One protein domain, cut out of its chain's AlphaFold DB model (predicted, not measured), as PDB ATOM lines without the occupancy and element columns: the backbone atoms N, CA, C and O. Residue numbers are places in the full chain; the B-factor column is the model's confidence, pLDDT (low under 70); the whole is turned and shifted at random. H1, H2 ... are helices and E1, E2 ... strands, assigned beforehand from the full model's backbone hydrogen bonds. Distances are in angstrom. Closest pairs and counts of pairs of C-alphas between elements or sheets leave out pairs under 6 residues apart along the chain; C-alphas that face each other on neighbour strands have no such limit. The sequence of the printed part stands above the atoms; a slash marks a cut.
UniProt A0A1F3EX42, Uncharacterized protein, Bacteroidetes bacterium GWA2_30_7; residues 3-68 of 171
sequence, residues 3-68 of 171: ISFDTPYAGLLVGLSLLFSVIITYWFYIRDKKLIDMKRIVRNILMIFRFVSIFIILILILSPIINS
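This is residues 3 to 68 of the 171 residues of an uncharacterized protein of Bacteroidetes bacterium GWA2_30_7 (UniProt A0A1F3EX42). Two long helices, H1 and H3, run opposite ways and cross at a slant, making a long rod. The short helix H2 lies in the turn that joins them at one end, where residues 36 to 42, of which 40 to 42 belong to H3, stick out; near the other end the opening residues 3 to 4 lie beside residues 65 to 66 of the strand E1. The printed part has 66 residues, with three named helices and one named strand in the order H1, H2, H3, E1, and its class is mostly helix. It is loose, with a radius of gyration of the C-alphas of 14.9 A, and its C-alphas span 47 by 20 by 13 A.

The printed part begins at Ile 3, and residues 3 to 9 come before the first named element. H1, residues 10 to 31, begins with C-alpha 10 at (45.641, 12.596, -39.459) and is 31.7 A from first to last C-alpha. After Asp 32 comes H2, residues 33 to 36, 5.2 A long. H3, residues 40 to 61, is 31.8 A long and begins with C-alpha 40 at (47.911, 47.666, -43.012). E1, residues 65 to 67, is 6.0 A long and ends with C-alpha 67 at (48.835, 10.199, -24.697).

H1 touches H3, with 15 pairs of C-alphas within 8 A; the closest C-alphas are those of Ser 21 and Phe 55, 5.6 A apart. The two run opposite ways at a steep tilt of 36 degrees, only just steep. H2 is close to H1 but not clearly touching it, the closest C-alphas being those of Tyr 29 and Leu 35, 6.7 A apart. H2 is also close to H3 but not clearly touching it, with the C-alphas of Leu 35 and Arg 43 closest at 6.6 A. E1 is apart from H1, H2 and H3. It pairs with no named strand, but residues 65 to 66 pair antiparallel with residues 3 to 4, a stretch too short to be named. In H1 and H3 every O i to N i+4 pair is within hydrogen-bond range; H2 is too short for such a pair, and its one O i to N i+3 pair is within range.

The outline is a rod, and the two C-alphas farthest apart are those of Asp 37 and Ser 68, at 48.7 A. The first and last printed C-alphas, of Ile 3 and Ser 68, are 9.0 A apart. The printed part has no cut, and the links H1 to H2, H2 to H3 and H3 to E1 are tight. The mean pLDDT of the printed part is 85.6; residue 3 and residues 33 to 36 are under 70, and the mean over H2 is 66.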
ATOM      1  N   ILE A   3      51.469  13.582 -28.931       68.50
ATOM      2  CA  ILE A   3      50.191  13.944 -29.542       68.50
ATOM      3  C   ILE A   3      49.987  12.966 -30.690       68.50
ATOM      4  O   ILE A   3      50.738  12.977 -31.664       68.50
ATOM      5  N   SER A   4      48.991  12.107 -30.548       74.50
ATOM      6  CA  SER A   4      48.558  11.201 -31.602       74.50
ATOM      7  C   SER A   4      47.119  11.519 -31.964       74.50
ATOM      8  O   SER A   4      46.343  12.015 -31.152       74.50
ATOM      9  N   PHE A   5      46.761  11.221 -33.197       76.12
ATOM     10  CA  PHE A   5      45.392  11.326 -33.664       76.12
ATOM     11  C   PHE A   5      44.846   9.916 -33.856       76.12
ATOM     12  O   PHE A   5      45.592   9.015 -34.232       76.12
ATOM     13  N   ASP A   6      43.549   9.747 -33.629       71.38
ATOM     14  CA  ASP A   6      42.872   8.446 -33.709       71.38
ATOM     15  C   ASP A   6      42.792   7.899 -35.151       71.38
ATOM     16  O   ASP A   6      42.543   6.723 -35.393       71.38
ATOM     17  N   THR A   7      43.029   8.758 -36.148       76.62
ATOM     18  CA  THR A   7      42.899   8.408 -37.565       76.62
ATOM     19  C   THR A   7      44.257   8.168 -38.236       76.62
ATOM     20  O   THR A   7      45.188   8.960 -38.060       76.62
ATOM     21  N   PRO A   8      44.380   7.146 -39.106       78.31
ATOM     22  CA  PRO A   8      45.629   6.855 -39.823       78.31
ATOM     23  C   PRO A   8      46.021   7.955 -40.825       78.31
ATOM     24  O   PRO A   8      47.177   8.047 -41.230       78.31
ATOM     25  N   TYR A   9      45.078   8.821 -41.210       83.62
ATOM     26  CA  TYR A   9      45.279   9.915 -42.169       83.62
ATOM     27  C   TYR A   9      45.405  11.293 -41.509       83.62
ATOM     28  O   TYR A   9      45.275  12.319 -42.178       83.62
ATOM     29  N   ALA A  10      45.658  11.346 -40.204       84.50
ATOM     30  CA  ALA A  10      45.641  12.596 -39.459       84.50
ATOM     31  C   ALA A  10      46.607  13.662 -39.985       84.50
ATOM     32  O   ALA A  10      46.241  14.831 -40.055       84.50
ATOM     33  N   GLY A  11      47.809  13.274 -40.428       85.69
ATOM     34  CA  GLY A  11      48.763  14.218 -41.020       85.69
ATOM     35  C   GLY A  11      48.212  14.914 -42.270       85.69
ATOM     36  O   GLY A  11      48.363  16.125 -42.428       85.69
ATOM     37  N   LEU A  12      47.499  14.171 -43.124       88.56
ATOM     38  CA  LEU A  12      46.841  14.718 -44.312       88.56
ATOM     39  C   LEU A  12      45.680  15.644 -43.928       88.56
ATOM     40  O   LEU A  12      45.545  16.725 -44.496       88.56
ATOM     41  N   LEU A  13      44.872  15.257 -42.939       89.88
ATOM     42  CA  LEU A  13      43.746  16.063 -42.460       89.88
ATOM     43  C   LEU A  13      44.199  17.377 -41.803       89.88
ATOM     44  O   LEU A  13      43.577  18.412 -42.035       89.88
ATOM     45  N   VAL A  14      45.312  17.371 -41.063       91.00
ATOM     46  CA  VAL A  14      45.943  18.596 -40.539       91.00
ATOM     47  C   VAL A  14      46.480  19.470 -41.679       91.00
ATOM     48  O   VAL A  14      46.324  20.690 -41.657       91.00
ATOM     49  N   GLY A  15      47.063  18.867 -42.718       91.81
ATOM     50  CA  GLY A  15      47.468  19.597 -43.922       91.81
ATOM     51  C   GLY A  15      46.284  20.258 -44.639       91.81
ATOM     52  O   GLY A  15      46.352  21.426 -45.028       91.81
ATOM     53  N   LEU A  16      45.165  19.540 -44.765       93.25
ATOM     54  CA  LEU A  16      43.929  20.063 -45.350       93.25
ATOM     55  C   LEU A  16      43.303  21.164 -44.488       93.25
ATOM     56  O   LEU A  16      42.859  22.172 -45.039       93.25
ATOM     57  N   SER A  17      43.298  21.026 -43.158       92.69
ATOM     58  CA  SER A  17      42.771  22.064 -42.265       92.69
ATOM     59  C   SER A  17      43.582  23.357 -42.350       92.69
ATOM     60  O   SER A  17      43.003  24.448 -42.339       92.69
ATOM     61  N   LEU A  18      44.905  23.251 -42.514       94.25
ATOM     62  CA  LEU A  18      45.791  24.390 -42.745       94.25
ATOM     63  C   LEU A  18      45.420  25.114 -44.046       94.25
ATOM     64  O   LEU A  18      45.145  26.316 -44.023       94.25
ATOM     65  N   LEU A  19      45.357  24.384 -45.165       94.88
ATOM     66  CA  LEU A  19      44.998  24.945 -46.473       94.88
ATOM     67  C   LEU A  19      43.616  25.604 -46.444       94.88
ATOM     68  O   LEU A  19      43.456  26.738 -46.896       94.88
ATOM     69  N   PHE A  20      42.631  24.927 -45.856       94.44
ATOM     70  CA  PHE A  20      41.266  25.428 -45.755       94.44
ATOM     71  C   PHE A  20      41.185  26.717 -44.925       94.44
ATOM     72  O   PHE A  20      40.532  27.678 -45.334       94.44
ATOM     73  N   SER A  21      41.919  26.787 -43.810       92.75
ATOM     74  CA  SER A  21      41.985  27.982 -42.958       92.75
ATOM     75  C   SER A  21      42.593  29.183 -43.688       92.75
ATOM     76  O   SER A  21      42.087  30.303 -43.550       92.75
ATOM     77  N   VAL A  22      43.646  28.970 -44.492       93.50
ATOM     78  CA  VAL A  22      44.254  30.026 -45.324       93.50
ATOM     79  C   VAL A  22      43.266  30.510 -46.384       93.50
ATOM     80  O   VAL A  22      43.043  31.717 -46.495       93.50
ATOM     81  N   ILE A  23      42.643  29.586 -47.125       94.00
ATOM     82  CA  ILE A  23      41.703  29.909 -48.209       94.00
ATOM     83  C   ILE A  23      40.520  30.716 -47.674       94.00
ATOM     84  O   ILE A  23      40.215  31.783 -48.211       94.00
ATOM     85  N   ILE A  24      39.883  30.250 -46.594       91.56
ATOM     86  CA  ILE A  24      38.747  30.947 -45.981       91.56
ATOM     87  C   ILE A  24      39.164  32.335 -45.506       91.56
ATOM     88  O   ILE A  24      38.501  33.321 -45.828       91.56
ATOM     89  N   THR A  25      40.267  32.435 -44.763       91.38
ATOM     90  CA  THR A  25      40.718  33.721 -44.219       91.38
ATOM     91  C   THR A  25      41.004  34.716 -45.341       91.38
ATOM     92  O   THR A  25      40.522  35.847 -45.293       91.38
ATOM     93  N   TYR A  26      41.717  34.294 -46.384       89.62
ATOM     94  CA  TYR A  26      42.022  35.140 -47.533       89.62
ATOM     95  C   TYR A  26      40.753  35.583 -48.278       89.62
ATOM     96  O   TYR A  26      40.588  36.770 -48.570       89.62
ATOM     97  N   TRP A  27      39.807  34.667 -48.504       89.75
ATOM     98  CA  TRP A  27      38.536  34.961 -49.170       89.75
ATOM     99  C   TRP A  27      37.686  35.994 -48.416       89.75
ATOM    100  O   TRP A  27      37.146  36.916 -49.033       89.75
ATOM    101  N   PHE A  28      37.620  35.900 -47.084       86.06
ATOM    102  CA  PHE A  28      36.935  36.892 -46.249       86.06
ATOM    103  C   PHE A  28      37.575  38.285 -46.345       86.06
ATOM    104  O   PHE A  28      36.859  39.283 -46.380       86.06
ATOM    105  N   TYR A  29      38.908  38.366 -46.410       85.12
ATOM    106  CA  TYR A  29      39.624  39.645 -46.443       85.12
ATOM    107  C   TYR A  29      39.621  40.336 -47.813       85.12
ATOM    108  O   TYR A  29      39.740  41.557 -47.857       85.12
ATOM    109  N   ILE A  30      39.454  39.602 -48.920       80.88
ATOM    110  CA  ILE A  30      39.301  40.210 -50.256       80.88
ATOM    111  C   ILE A  30      37.913  40.840 -50.435       80.88
ATOM    112  O   ILE A  30      37.766  41.835 -51.142       80.88
ATOM    113  N   ARG A  31      36.876  40.249 -49.829       77.12
ATOM    114  CA  ARG A  31      35.481  40.658 -50.058       77.12
ATOM    115  C   ARG A  31      35.018  41.821 -49.190       77.12
ATOM    116  O   ARG A  31      34.069  42.509 -49.563       77.12
ATOM    117  N   ASP A  32      35.657  42.046 -48.049       78.88
ATOM    118  CA  ASP A  32      35.214  43.061 -47.101       78.88
ATOM    119  C   ASP A  32      35.901  44.411 -47.347       78.88
ATOM    120  O   ASP A  32      37.055  44.640 -46.973       78.88
ATOM    121  N   LYS A  33      35.155  45.339 -47.957       66.56
ATOM    122  CA  LYS A  33      35.621  46.704 -48.244       66.56
ATOM    123  C   LYS A  33      36.020  47.471 -46.981       66.56
ATOM    124  O   LYS A  33      36.951  48.266 -47.037       66.56
ATOM    125  N   LYS A  34      35.410  47.177 -45.824       68.19
ATOM    126  CA  LYS A  34      35.740  47.841 -44.549       68.19
ATOM    127  C   LYS A  34      37.136  47.474 -44.041       68.19
ATOM    128  O   LYS A  34      37.747  48.252 -43.316       68.19
ATOM    129  N   LEU A  35      37.652  46.305 -44.428       65.62
ATOM    130  CA  LEU A  35      38.996  45.851 -44.064       65.62
ATOM    131  C   LEU A  35      40.068  46.452 -44.980       65.62
ATOM    132  O   LEU A  35      41.232  46.540 -44.586       65.62
ATOM    133  N   ILE A  36      39.696  46.888 -46.186       64.69
ATOM    134  CA  ILE A  36      40.612  47.515 -47.146       64.69
ATOM    135  C   ILE A  36      41.032  48.911 -46.661       64.69
ATOM    136  O   ILE A  36      42.219  49.230 -46.745       64.69
ATOM    137  N   ASP A  37      40.109  49.663 -46.053       71.50
ATOM    138  CA  ASP A  37      40.328  51.031 -45.548       71.50
ATOM    139  C   ASP A  37      41.092  51.097 -44.207       71.50
ATOM    140  O   ASP A  37      41.430  52.172 -43.708       71.50
ATOM    141  N   MET A  38      41.405  49.947 -43.599       78.69
ATOM    142  CA  MET A  38      42.152  49.875 -42.342       78.69
ATOM    143  C   MET A  38      43.669  49.996 -42.534       78.69
ATOM    144  O   MET A  38      44.250  49.548 -43.525       78.69
ATOM    145  N   LYS A  39      44.351  50.500 -41.494       85.00
ATOM    146  CA  LYS A  39      45.821  50.492 -41.411       85.00
ATOM    147  C   LYS A  39      46.361  49.072 -41.635       85.00
ATOM    148  O   LYS A  39      45.959  48.127 -40.953       85.00
ATOM    149  N   ARG A  40      47.338  48.945 -42.542       82.69
ATOM    150  CA  ARG A  40      47.911  47.666 -43.012       82.69
ATOM    151  C   ARG A  40      48.372  46.737 -41.879       82.69
ATOM    152  O   ARG A  40      48.167  45.534 -41.964       82.69
ATOM    153  N   ILE A  41      48.939  47.294 -40.809       86.81
ATOM    154  CA  ILE A  41      49.380  46.540 -39.621       86.81
ATOM    155  C   ILE A  41      48.205  45.913 -38.868       86.81
ATOM    156  O   ILE A  41      48.236  44.720 -38.578       86.81
ATOM    157  N   VAL A  42      47.145  46.681 -38.608       86.81
ATOM    158  CA  VAL A  42      45.963  46.187 -37.886       86.81
ATOM    159  C   VAL A  42      45.267  45.101 -38.703       86.81
ATOM    160  O   VAL A  42      44.914  44.052 -38.170       86.81
ATOM    161  N   ARG A  43      45.155  45.307 -40.021       85.69
ATOM    162  CA  ARG A  43      44.605  44.316 -40.950       85.69
ATOM    163  C   ARG A  43      45.378  42.996 -40.918       85.69
ATOM    164  O   ARG A  43      44.763  41.938 -40.854       85.69
ATOM    165  N   ASN A  44      46.710  43.049 -40.935       86.50
ATOM    166  CA  ASN A  44      47.544  41.848 -40.915       86.50
ATOM    167  C   ASN A  44      47.431  41.089 -39.582       86.50
ATOM    168  O   ASN A  44      47.320  39.866 -39.592       86.50
ATOM    169  N   ILE A  45      47.404  41.797 -38.448       91.12
ATOM    170  CA  ILE A  45      47.232  41.175 -37.124       91.12
ATOM    171  C   ILE A  45      45.882  40.456 -37.038       91.12
ATOM    172  O   ILE A  45      45.827  39.288 -36.656       91.12
ATOM    173  N   LEU A  46      44.796  41.120 -37.446       89.44
ATOM    174  CA  LEU A  46      43.459  40.521 -37.436       89.44
ATOM    175  C   LEU A  46      43.346  39.336 -38.408       89.44
ATOM    176  O   LEU A  46      42.596  38.395 -38.149       89.44
ATOM    177  N   MET A  47      44.078  39.368 -39.525       90.12
ATOM    178  CA  MET A  47      44.124  38.268 -40.487       90.12
ATOM    179  C   MET A  47      44.801  37.038 -39.880       90.12
ATOM    180  O   MET A  47      44.235  35.949 -39.936       90.12
ATOM    181  N   ILE A  48      45.960  37.221 -39.237       92.62
ATOM    182  CA  ILE A  48      46.675  36.145 -38.537       92.62
ATOM    183  C   ILE A  48      45.802  35.575 -37.418       92.62
ATOM    184  O   ILE A  48      45.634  34.363 -37.329       92.62
ATOM    185  N   PHE A  49      45.190  36.434 -36.601       93.62
ATOM    186  CA  PHE A  49      44.340  35.993 -35.496       93.62
ATOM    187  C   PHE A  49      43.133  35.176 -35.977       93.62
ATOM    188  O   PHE A  49      42.818  34.131 -35.404       93.62
ATOM    189  N   ARG A  50      42.480  35.605 -37.067       91.88
ATOM    190  CA  ARG A  50      41.366  34.862 -37.673       91.88
ATOM    191  C   ARG A  50      41.826  33.515 -38.233       91.88
ATOM    192  O   ARG A  50      41.161  32.516 -37.972       91.88
ATOM    193  N   PHE A  51      42.955  33.480 -38.940       95.19
ATOM    194  CA  PHE A  51      43.541  32.234 -39.438       95.19
ATOM    195  C   PHE A  51      43.812  31.245 -38.297       95.19
ATOM    196  O   PHE A  51      43.352  30.108 -38.358       95.19
ATOM    197  N   VAL A  52      44.490  31.697 -37.236       96.19
ATOM    198  CA  VAL A  52      44.813  30.869 -36.065       96.19
ATOM    199  C   VAL A  52      43.539  30.355 -35.397       96.19
ATOM    200  O   VAL A  52      43.457  29.176 -35.073       96.19
ATOM    201  N   SER A  53      42.520  31.204 -35.253       95.38
ATOM    202  CA  SER A  53      41.242  30.810 -34.648       95.38
ATOM    203  C   SER A  53      40.551  29.694 -35.440       95.38
ATOM    204  O   SER A  53      40.158  28.684 -34.861       95.38
ATOM    205  N   ILE A  54      40.436  29.844 -36.765       94.50
ATOM    206  CA  ILE A  54      39.814  28.834 -37.639       94.50
ATOM    207  C   ILE A  54      40.622  27.533 -37.608       94.50
ATOM    208  O   ILE A  54      40.049  26.455 -37.472       94.50
ATOM    209  N   PHE A  55      41.949  27.635 -37.672       95.31
ATOM    210  CA  PHE A  55      42.832  26.477 -37.651       95.31
ATOM    211  C   PHE A  55      42.732  25.689 -36.339       95.31
ATOM    212  O   PHE A  55      42.615  24.466 -36.374       95.31
ATOM    213  N   ILE A  56      42.699  26.376 -35.190       94.12
ATOM    214  CA  ILE A  56      42.509  25.742 -33.877       94.12
ATOM    215  C   ILE A  56      41.164  25.016 -33.821       94.12
ATOM    216  O   ILE A  56      41.121  23.868 -33.386       94.12
ATOM    217  N   ILE A  57      40.080  25.642 -34.291       93.88
ATOM    218  CA  ILE A  57      38.754  25.007 -34.320       93.88
ATOM    219  C   ILE A  57      38.790  23.719 -35.154       93.88
ATOM    220  O   ILE A  57      38.307  22.684 -34.700       93.88
ATOM    221  N   LEU A  58      39.397  23.751 -36.344       92.62
ATOM    222  CA  LEU A  58      39.500  22.568 -37.204       92.62
ATOM    223  C   LEU A  58      40.385  21.472 -36.600       92.62
ATOM    224  O   LEU A  58      40.051  20.296 -36.722       92.62
ATOM    225  N   ILE A  59      41.484  21.836 -35.932       91.19
ATOM    226  CA  ILE A  59      42.311  20.873 -35.193       91.19
ATOM    227  C   ILE A  59      41.510  20.227 -34.064       91.19
ATOM    228  O   ILE A  59      41.592  19.016 -33.896       91.19
ATOM    229  N   LEU A  60      40.729  21.001 -33.307       89.81
ATOM    230  CA  LEU A  60      39.928  20.469 -32.202       89.81
ATOM    231  C   LEU A  60      38.818  19.530 -32.687       89.81
ATOM    232  O   LEU A  60      38.560  18.525 -32.033       89.81
ATOM    233  N   ILE A  61      38.217  19.802 -33.850       90.00
ATOM    234  CA  ILE A  61      37.264  18.884 -34.501       90.00
ATOM    235  C   ILE A  61      37.934  17.549 -34.855       90.00
ATOM    236  O   ILE A  61      37.288  16.505 -34.823       90.00
ATOM    237  N   LEU A  62      39.236  17.568 -35.138       88.12
ATOM    238  CA  LEU A  62      40.029  16.367 -35.387       88.12
ATOM    239  C   LEU A  62      40.340  15.556 -34.117       88.12
ATOM    240  O   LEU A  62      40.947  14.494 -34.224       88.12
ATOM    241  N   SER A  63      39.925  16.049 -32.943       85.88
ATOM    242  CA  SER A  63      40.032  15.391 -31.638       85.88
ATOM    243  C   SER A  63      41.440  14.845 -31.343       85.88
ATOM    244  O   SER A  63      41.631  13.628 -31.279       85.88
ATOM    245  N   PRO A  64      42.457  15.716 -31.169       83.38
ATOM    246  CA  PRO A  64      43.809  15.272 -30.848       83.38
ATOM    247  C   PRO A  64      43.829  14.567 -29.487       83.38
ATOM    248  O   PRO A  64      43.352  15.109 -28.489       83.38
ATOM    249  N   ILE A  65      44.423  13.376 -29.437       80.56
ATOM    250  CA  ILE A  65      44.548  12.592 -28.210       80.56
ATOM    251  C   ILE A  65      45.941  12.839 -27.628       80.56
ATOM    252  O   ILE A  65      46.969  12.607 -28.272       80.56
ATOM    253  N   ILE A  66      45.977  13.327 -26.387       77.56
ATOM    254  CA  ILE A  66      47.218  13.516 -25.638       77.56
ATOM    255  C   ILE A  66      47.491  12.229 -24.867       77.56
ATOM    256  O   ILE A  66      46.871  11.968 -23.839       77.56
ATOM    257  N   ASN A  67      48.443  11.437 -25.354       74.31
ATOM    258  CA  ASN A  67      48.835  10.199 -24.697       74.31
ATOM    259  C   ASN A  67      50.006  10.448 -23.736       74.31
ATOM    260  O   ASN A  67      51.079  10.939 -24.119       74.31
ATOM    261  N   SER A  68      49.794  10.079 -22.471       71.94
ATOM    262  CA  SER A  68      50.829  10.021 -21.440       71.94
ATOM    263  C   SER A  68      51.107   8.563 -21.102       71.94
ATOM    264  O   SER A  68      50.347   7.929 -20.377       71.94
TER     265      SER A  68